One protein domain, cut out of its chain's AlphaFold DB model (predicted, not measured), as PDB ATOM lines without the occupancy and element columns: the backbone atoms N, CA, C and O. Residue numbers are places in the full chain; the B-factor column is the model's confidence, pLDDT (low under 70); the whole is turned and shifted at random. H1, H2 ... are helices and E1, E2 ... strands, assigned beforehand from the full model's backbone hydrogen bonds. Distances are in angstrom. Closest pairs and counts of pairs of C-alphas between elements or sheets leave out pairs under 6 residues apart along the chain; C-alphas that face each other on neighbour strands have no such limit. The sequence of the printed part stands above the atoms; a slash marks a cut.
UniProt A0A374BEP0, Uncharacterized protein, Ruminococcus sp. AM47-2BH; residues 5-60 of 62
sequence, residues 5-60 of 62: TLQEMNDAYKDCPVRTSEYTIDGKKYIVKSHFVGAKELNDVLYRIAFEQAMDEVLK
ATOM      1  N   THR A   5      -1.549  -7.127  11.880       80.94
ATOM      2  CA  THR A   5      -1.564  -7.548  10.479       80.94
ATOM      3  C   THR A   5      -2.650  -8.606  10.247       80.94
ATOM      4  O   THR A   5      -3.060  -9.318  11.168       80.94
ATOM      5  N   LEU A   6      -3.118  -8.742   8.999       74.69
ATOM      6  CA  LEU A   6      -4.105  -9.769   8.630       74.69
ATOM      7  C   LEU A   6      -3.641 -11.182   9.014       74.69
ATOM      8  O   LEU A   6      -4.453 -12.007   9.425       74.69
ATOM      9  N   GLN A   7      -2.335 -11.436   8.928       79.31
ATOM     10  CA  GLN A   7      -1.730 -12.704   9.312       79.31
ATOM     11  C   GLN A   7      -1.818 -12.947  10.824       79.31
ATOM     12  O   GLN A   7      -2.298 -13.997  11.235       79.31
ATOM     13  N   GLU A   8      -1.465 -11.963  11.652       80.50
ATOM     14  CA  GLU A   8      -1.574 -12.069  13.115       80.50
ATOM     15  C   GLU A   8      -3.024 -12.230  13.586       80.50
ATOM     16  O   GLU A   8      -3.287 -12.887  14.591       80.50
ATOM     17  N   MET A   9      -3.984 -11.638  12.868       74.44
ATOM     18  CA  MET A   9      -5.405 -11.863  13.134       74.44
ATOM     19  C   MET A   9      -5.826 -13.285  12.763       74.44
ATOM     20  O   MET A   9      -6.545 -13.920  13.529       74.44
ATOM     21  N   ASN A  10      -5.375 -13.791  11.617       76.19
ATOM     22  CA  ASN A  10      -5.675 -15.153  11.199       76.19
ATOM     23  C   ASN A  10      -5.082 -16.174  12.181       76.19
ATOM     24  O   ASN A  10      -5.796 -17.051  12.654       76.19
ATOM     25  N   ASP A  11      -3.819 -16.008  12.572       80.12
ATOM     26  CA  ASP A  11      -3.164 -16.887  13.544       80.12
ATOM     27  C   ASP A  11      -3.811 -16.833  14.930       80.12
ATOM     28  O   ASP A  11      -3.916 -17.864  15.591       80.12
ATOM     29  N   ALA A  12      -4.288 -15.663  15.363       74.94
ATOM     30  CA  ALA A  12      -4.964 -15.518  16.651       74.94
ATOM     31  C   ALA A  12      -6.350 -16.180  16.698       74.94
ATOM     32  O   ALA A  12      -6.821 -16.504  17.788       74.94
ATOM     33  N   TYR A  13      -7.018 -16.345  15.552       74.50
ATOM     34  CA  TYR A  13      -8.422 -16.768  15.501       74.50
ATOM     35  C   TYR A  13      -8.678 -18.058  14.710       74.50
ATOM     36  O   TYR A  13      -9.816 -18.528  14.696       74.50
ATOM     37  N   LYS A  14      -7.653 -18.663  14.092       78.12
ATOM     38  CA  LYS A  14      -7.771 -19.900  13.294       78.12
ATOM     39  C   LYS A  14      -8.380 -21.078  14.061       78.12
ATOM     40  O   LYS A  14      -9.096 -21.875  13.466       78.12
ATOM     41  N   ASP A  15      -8.136 -21.144  15.368       80.25
ATOM     42  CA  ASP A  15      -8.600 -22.223  16.248       80.25
ATOM     43  C   ASP A  15      -9.835 -21.819  17.075       80.25
ATOM     44  O   ASP A  15     -10.288 -22.565  17.946       80.25
ATOM     45  N   CYS A  16     -10.396 -20.625  16.847       77.81
ATOM     46  CA  CYS A  16     -11.568 -20.180  17.590       77.81
ATOM     47  C   CYS A  16     -12.816 -20.995  17.212       77.81
ATOM     48  O   CYS A  16     -13.014 -21.343  16.045       77.81
ATOM     49  N   PRO A  17     -13.699 -21.278  18.186       72.69
ATOM     50  CA  PRO A  17     -14.808 -22.195  17.983       72.69
ATOM     51  C   PRO A  17     -15.784 -21.659  16.936       72.69
ATOM     52  O   PRO A  17     -16.323 -20.558  17.060       72.69
ATOM     53  N   VAL A  18     -16.056 -22.486  15.929       78.81
ATOM     54  CA  VAL A  18     -17.183 -22.297  15.018       78.81
ATOM     55  C   VAL A  18     -18.333 -23.140  15.542       78.81
ATOM     56  O   VAL A  18     -18.224 -24.362  15.648       78.81
ATOM     57  N   ARG A  19     -19.450 -22.499  15.877       82.81
ATOM     58  CA  ARG A  19     -20.644 -23.202  16.352       82.81
ATOM     59  C   ARG A  19     -21.666 -23.264  15.233       82.81
ATOM     60  O   ARG A  19     -22.048 -22.236  14.690       82.81
ATOM     61  N   THR A  20     -22.132 -24.467  14.917       90.00
ATOM     62  CA  THR A  20     -23.306 -24.647  14.058       90.00
ATOM     63  C   THR A  20     -24.508 -24.959  14.938       90.00
ATOM     64  O   THR A  20     -24.406 -25.715  15.904       90.00
ATOM     65  N   SER A  21     -25.643 -24.332  14.667       91.56
ATOM     66  CA  SER A  21     -26.899 -24.591  15.366       91.56
ATOM     67  C   SER A  21     -28.049 -24.549  14.377       91.56
ATOM     68  O   SER A  21     -28.044 -23.757  13.438       91.56
ATOM     69  N   GLU A  22     -29.020 -25.427  14.584       95.25
ATOM     70  CA  GLU A  22     -30.205 -25.517  13.745       95.25
ATOM     71  C   GLU A  22     -31.410 -24.999  14.524       95.25
ATOM     72  O   GLU A  22     -31.609 -25.362  15.683       95.25
ATOM     73  N   TYR A  23     -32.210 -24.155  13.881       95.06
ATOM     74  CA  TYR A  23     -33.423 -23.581  14.449       95.06
ATOM     75  C   TYR A  23     -34.578 -23.774  13.478       95.06
ATOM     76  O   TYR A  23     -34.392 -23.682  12.266       95.06
ATOM     77  N   THR A  24     -35.777 -23.985  14.007       95.62
ATOM     78  CA  THR A  24     -37.009 -23.921  13.222       95.62
ATOM     79  C   THR A  24     -37.792 -22.705  13.686       95.62
ATOM     80  O   THR A  24     -38.170 -22.630  14.852       95.62
ATOM     81  N   ILE A  25     -38.007 -21.754  12.782       94.62
ATOM     82  CA  ILE A  25     -38.756 -20.518  13.031       94.62
ATOM     83  C   ILE A  25     -39.855 -20.469  11.973       94.62
ATOM     84  O   ILE A  25     -39.562 -20.620  10.787       94.62
ATOM     85  N   ASP A  26     -41.114 -20.352  12.397       96.00
ATOM     86  CA  ASP A  26     -42.294 -20.327  11.518       96.00
ATOM     87  C   ASP A  26     -42.333 -21.480  10.495       96.00
ATOM     88  O   ASP A  26     -42.629 -21.307   9.315       96.00
ATOM     89  N   GLY A  27     -41.967 -22.686  10.943       95.62
ATOM     90  CA  GLY A  27     -41.929 -23.892  10.106       95.62
ATOM     91  C   GLY A  27     -40.758 -23.957   9.119       95.62
ATOM     92  O   GLY A  27     -40.586 -24.973   8.444       95.62
ATOM     93  N   LYS A  28     -39.909 -22.926   9.051       96.12
ATOM     94  CA  LYS A  28     -38.716 -22.895   8.204       96.12
ATOM     95  C   LYS A  28     -37.469 -23.238   9.011       96.12
ATOM     96  O   LYS A  28     -37.252 -22.719  10.105       96.12
ATOM     97  N   LYS A  29     -36.634 -24.122   8.457       96.75
ATOM     98  CA  LYS A  29     -35.361 -24.529   9.061       96.75
ATOM     99  C   LYS A  29     -34.256 -23.530   8.709       96.75
ATOM    100  O   LYS A  29     -34.051 -23.208   7.540       96.75
ATOM    101  N   TYR A  30     -33.518 -23.095   9.720       94.81
ATOM    102  CA  TYR A  30     -32.380 -22.191   9.632       94.81
ATOM    103  C   TYR A  30     -31.146 -22.877  10.207       94.81
ATOM    104  O   TYR A  30     -31.188 -23.431  11.303       94.81
ATOM    105  N   ILE A  31     -30.036 -22.818   9.473       94.38
ATOM    106  CA  ILE A  31     -28.731 -23.291   9.939       94.38
ATOM    107  C   ILE A  31     -27.883 -22.054  10.213       94.38
ATOM    108  O   ILE A  31     -27.499 -21.339   9.289       94.38
ATOM    109  N   VAL A  32     -27.601 -21.795  11.484       90.50
ATOM    110  CA  VAL A  32     -26.777 -20.670  11.927       90.50
ATOM    111  C   VAL A  32     -25.363 -21.170  12.170       90.50
ATOM    112  O   VAL A  32     -25.149 -22.061  12.992       90.50
ATOM    113  N   LYS A  33     -24.398 -20.576  11.466       86.19
ATOM    114  CA  LYS A  33     -22.966 -20.770  11.703       86.19
ATOM    115  C   LYS A  33     -22.402 -19.525  12.374       86.19
ATOM    116  O   LYS A  33     -22.333 -18.462  11.764       86.19
ATOM    117  N   SER A  34     -22.027 -19.651  13.638       81.88
ATOM    118  CA  SER A  34     -21.397 -18.590  14.414       81.88
ATOM    119  C   SER A  34     -19.883 -18.689  14.281       81.88
ATOM    120  O   SER A  34     -19.305 -19.727  14.599       81.88
ATOM    121  N   HIS A  35     -19.256 -17.600  13.841       78.94
ATOM    122  CA  HIS A  35     -17.806 -17.445  13.769       78.94
ATOM    123  C   HIS A  35     -17.339 -16.446  14.825       78.94
ATOM    124  O   HIS A  35     -17.994 -15.427  15.053       78.94
ATOM    125  N   PHE A  36     -16.196 -16.714  15.448       75.88
ATOM    126  CA  PHE A  36     -15.544 -15.737  16.307       75.88
ATOM    127  C   PHE A  36     -14.870 -14.657  15.455       75.88
ATOM    128  O   PHE A  36     -14.095 -14.967  14.553       75.88
ATOM    129  N   VAL A  37     -15.162 -13.385  15.734       71.12
ATOM    130  CA  VAL A  37     -14.683 -12.237  14.936       71.12
ATOM    131  C   VAL A  37     -13.749 -11.303  15.715       71.12
ATOM    132  O   VAL A  37     -13.482 -10.180  15.276       71.12
ATOM    133  N   GLY A  38     -13.225 -11.769  16.855       71.00
ATOM    134  CA  GLY A  38     -12.410 -10.975  17.775       71.00
ATOM    135  C   GLY A  38     -13.233  -9.981  18.604       71.00
ATOM    136  O   GLY A  38     -14.458 -10.062  18.652       71.00
ATOM    137  N   ALA A  39     -12.554  -9.030  19.254       72.00
ATOM    138  CA  ALA A  39     -13.171  -7.958  20.044       72.00
ATOM    139  C   ALA A  39     -13.763  -6.862  19.137       72.00
ATOM    140  O   ALA A  39     -13.240  -5.751  19.051       72.00
ATOM    141  N   LYS A  40     -14.808  -7.213  18.388       74.19
ATOM    142  CA  LYS A  40     -15.615  -6.261  17.624       74.19
ATOM    143  C   LYS A  40     -16.956  -6.092  18.319       74.19
ATOM    144  O   LYS A  40     -17.661  -7.077  18.523       74.19
ATOM    145  N   GLU A  41     -17.330  -4.848  18.590       82.00
ATOM    146  CA  GLU A  41     -18.685  -4.517  19.022       82.00
ATOM    147  C   GLU A  41     -19.616  -4.586  17.810       82.00
ATOM    148  O   GLU A  41     -19.581  -3.737  16.917       82.00
ATOM    149  N   LEU A  42     -20.418  -5.654  17.735       80.81
ATOM    150  CA  LEU A  42     -21.284  -5.917  16.582       80.81
ATOM    151  C   LEU A  42     -22.267  -4.764  16.339       80.81
ATOM    152  O   LEU A  42     -22.498  -4.400  15.189       80.81
ATOM    153  N   ASN A  43     -22.793  -4.167  17.409       84.44
ATOM    154  CA  ASN A  43     -23.711  -3.032  17.327       84.44
ATOM    155  C   ASN A  43     -23.063  -1.822  16.647       84.44
ATOM    156  O   ASN A  43     -23.670  -1.245  15.749       84.44
ATOM    157  N   ASP A  44     -21.821  -1.489  17.004       88.44
ATOM    158  CA  ASP A  44     -21.094  -0.367  16.402       88.44
ATOM    159  C   ASP A  44     -20.823  -0.614  14.915       88.44
ATOM    160  O   ASP A  44     -20.962   0.287  14.086       88.44
ATOM    161  N   VAL A  45     -20.466  -1.852  14.555       86.31
ATOM    162  CA  VAL A  45     -20.242  -2.237  13.155       86.31
ATOM    163  C   VAL A  45     -21.534  -2.132  12.348       86.31
ATOM    164  O   VAL A  45     -21.516  -1.556  11.261       86.31
ATOM    165  N   LEU A  46     -22.642  -2.664  12.868       88.44
ATOM    166  CA  LEU A  46     -23.947  -2.608  12.210       88.44
ATOM    167  C   LEU A  46     -24.434  -1.167  12.057       88.44
ATOM    168  O   LEU A  46     -24.854  -0.782  10.968       88.44
ATOM    169  N   TYR A  47     -24.327  -0.368  13.120       93.25
ATOM    170  CA  TYR A  47     -24.715   1.037  13.098       93.25
ATOM    171  C   TYR A  47     -23.910   1.818  12.062       93.25
ATOM    172  O   TYR A  47     -24.490   2.535  11.252       93.25
ATOM    173  N   ARG A  48     -22.583   1.642  12.037       93.25
ATOM    174  CA  ARG A  48     -21.718   2.316  11.065       93.25
ATOM    175  C   ARG A  48     -22.086   1.957   9.626       93.25
ATOM    176  O   ARG A  48     -22.179   2.861   8.809       93.25
ATOM    177  N   ILE A  49     -22.331   0.678   9.325       91.94
ATOM    178  CA  ILE A  49     -22.736   0.241   7.976       91.94
ATOM    179  C   ILE A  49     -24.077   0.868   7.580       91.94
ATOM    180  O   ILE A  49     -24.198   1.405   6.483       91.94
ATOM    181  N   ALA A  50     -25.074   0.829   8.471       92.81
ATOM    182  CA  ALA A  50     -26.384   1.420   8.208       92.81
ATOM    183  C   ALA A  50     -26.293   2.938   7.993       92.81
ATOM    184  O   ALA A  50     -26.919   3.475   7.083       92.81
ATOM    185  N   PHE A  51     -25.483   3.620   8.804       94.75
ATOM    186  CA  PHE A  51     -25.232   5.052   8.678       94.75
ATOM    187  C   PHE A  51     -24.523   5.399   7.365       94.75
ATOM    188  O   PHE A  51     -24.975   6.289   6.653       94.75
ATOM    189  N   GLU A  52     -23.439   4.691   7.027       94.75
ATOM    190  CA  GLU A  52     -22.704   4.870   5.769       94.75
ATOM    191  C   GLU A  52     -23.635   4.679   4.567       94.75
ATOM    192  O   GLU A  52     -23.650   5.524   3.678       94.75
ATOM    193  N   GLN A  53     -24.468   3.635   4.572       93.06
ATOM    194  CA  GLN A  53     -25.437   3.399   3.504       93.06
ATOM    195  C   GLN A  53     -26.474   4.527   3.397       93.06
ATOM    196  O   GLN A  53     -26.722   5.023   2.300       93.06
ATOM    197  N   ALA A  54     -27.055   4.963   4.518       94.00
ATOM    198  CA  ALA A  54     -28.036   6.048   4.523       94.00
ATOM    199  C   ALA A  54     -27.432   7.373   4.024       94.00
ATOM    200  O   ALA A  54     -28.065   8.098   3.258       94.00
ATOM    201  N   MET A  55     -26.195   7.684   4.421       93.56
ATOM    202  CA  MET A  55     -25.475   8.866   3.942       93.56
ATOM    203  C   MET A  55     -25.168   8.783   2.449       93.56
ATOM    204  O   MET A  55     -25.349   9.771   1.740       93.56
ATOM    205  N   ASP A  56     -24.733   7.619   1.968       93.88
ATOM    206  CA  ASP A  56     -24.490   7.373   0.549       93.88
ATOM    207  C   ASP A  56     -25.754   7.586  -0.287       93.88
ATOM    208  O   ASP A  56     -25.679   8.185  -1.357       93.88
ATOM    209  N   GLU A  57     -26.908   7.117   0.188       91.75
ATOM    210  CA  GLU A  57     -28.195   7.321  -0.479       91.75
ATOM    211  C   GLU A  57     -28.541   8.810  -0.559       91.75
ATOM    212  O   GLU A  57     -28.776   9.313  -1.654       91.75
ATOM    213  N   VAL A  58     -28.474   9.535   0.564       88.94
ATOM    214  CA  VAL A  58     -28.781  10.974   0.623       88.94
ATOM    215  C   VAL A  58     -27.842  11.790  -0.269       88.94
ATOM    216  O   VAL A  58     -28.304  12.633  -1.036       88.94
ATOM    217  N   LEU A  59     -26.533  11.535  -0.194       84.00
ATOM    218  CA  LEU A  59     -25.515  12.303  -0.913       84.00
ATOM    219  C   LEU A  59     -25.427  11.954  -2.404       84.00
ATOM    220  O   LEU A  59     -25.032  12.810  -3.186       84.00
ATOM    221  N   LYS A  60     -25.797  10.735  -2.824       69.50
ATOM    222  CA  LYS A  60     -25.899  10.380  -4.255       69.50
ATOM    223  C   LYS A  60     -27.170  10.916  -4.912       69.50
ATOM    224  O   LYS A  60     -27.204  11.026  -6.133       69.50
TER     225      LYS A  60
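AT A GLANCE: This is residues 5 to 60 of the 62 residues of an uncharacterized protein of Ruminococcus sp. AM47-2BH (UniProt A0A374BEP0). A two-stranded hairpin, E1 and E2, and the long helix H2 are two arms of an open, flat shape, with the short helix H1 beyond the hairpin's open end. The 56 printed residues hold H1, E1, E2 and H2 in that order, a mixed class with an antiparallel sheet. The whole is extended, with a radius of gyration of the C-alphas of 16.6 A and spans of 42 by 40 by 16 A.

IN THESE COORDINATES: E1 is residues 19 to 25, 18.6 A, and E2 is residues 28 to 34, 18.9 A. H2, residues 42 to 60, 26.9 A, ends at C-alpha 60 (-25.899, 10.380, -4.255). H1, residues 6 to 13, begins at C-alpha 6 (-4.105, -9.769, 8.630).

HOW THE PARTS SIT: E1 and E2 form an antiparallel hairpin at 157 degrees; N 21 and O 32 are within hydrogen-bond range at 2.9 A. H2 is apart from E1 and H1, and H1 is apart from E2. In H1 and H2 every O i to N i+4 pair is within hydrogen-bond range.

THE WHOLE: The C-alphas farthest apart, of Thr 5 and Gly 27, are 43.5 A apart. Residues 24 to 29 and 39 to 60 stand free. The printed part has no cut and no long link; residue 60 has pLDDT under 70.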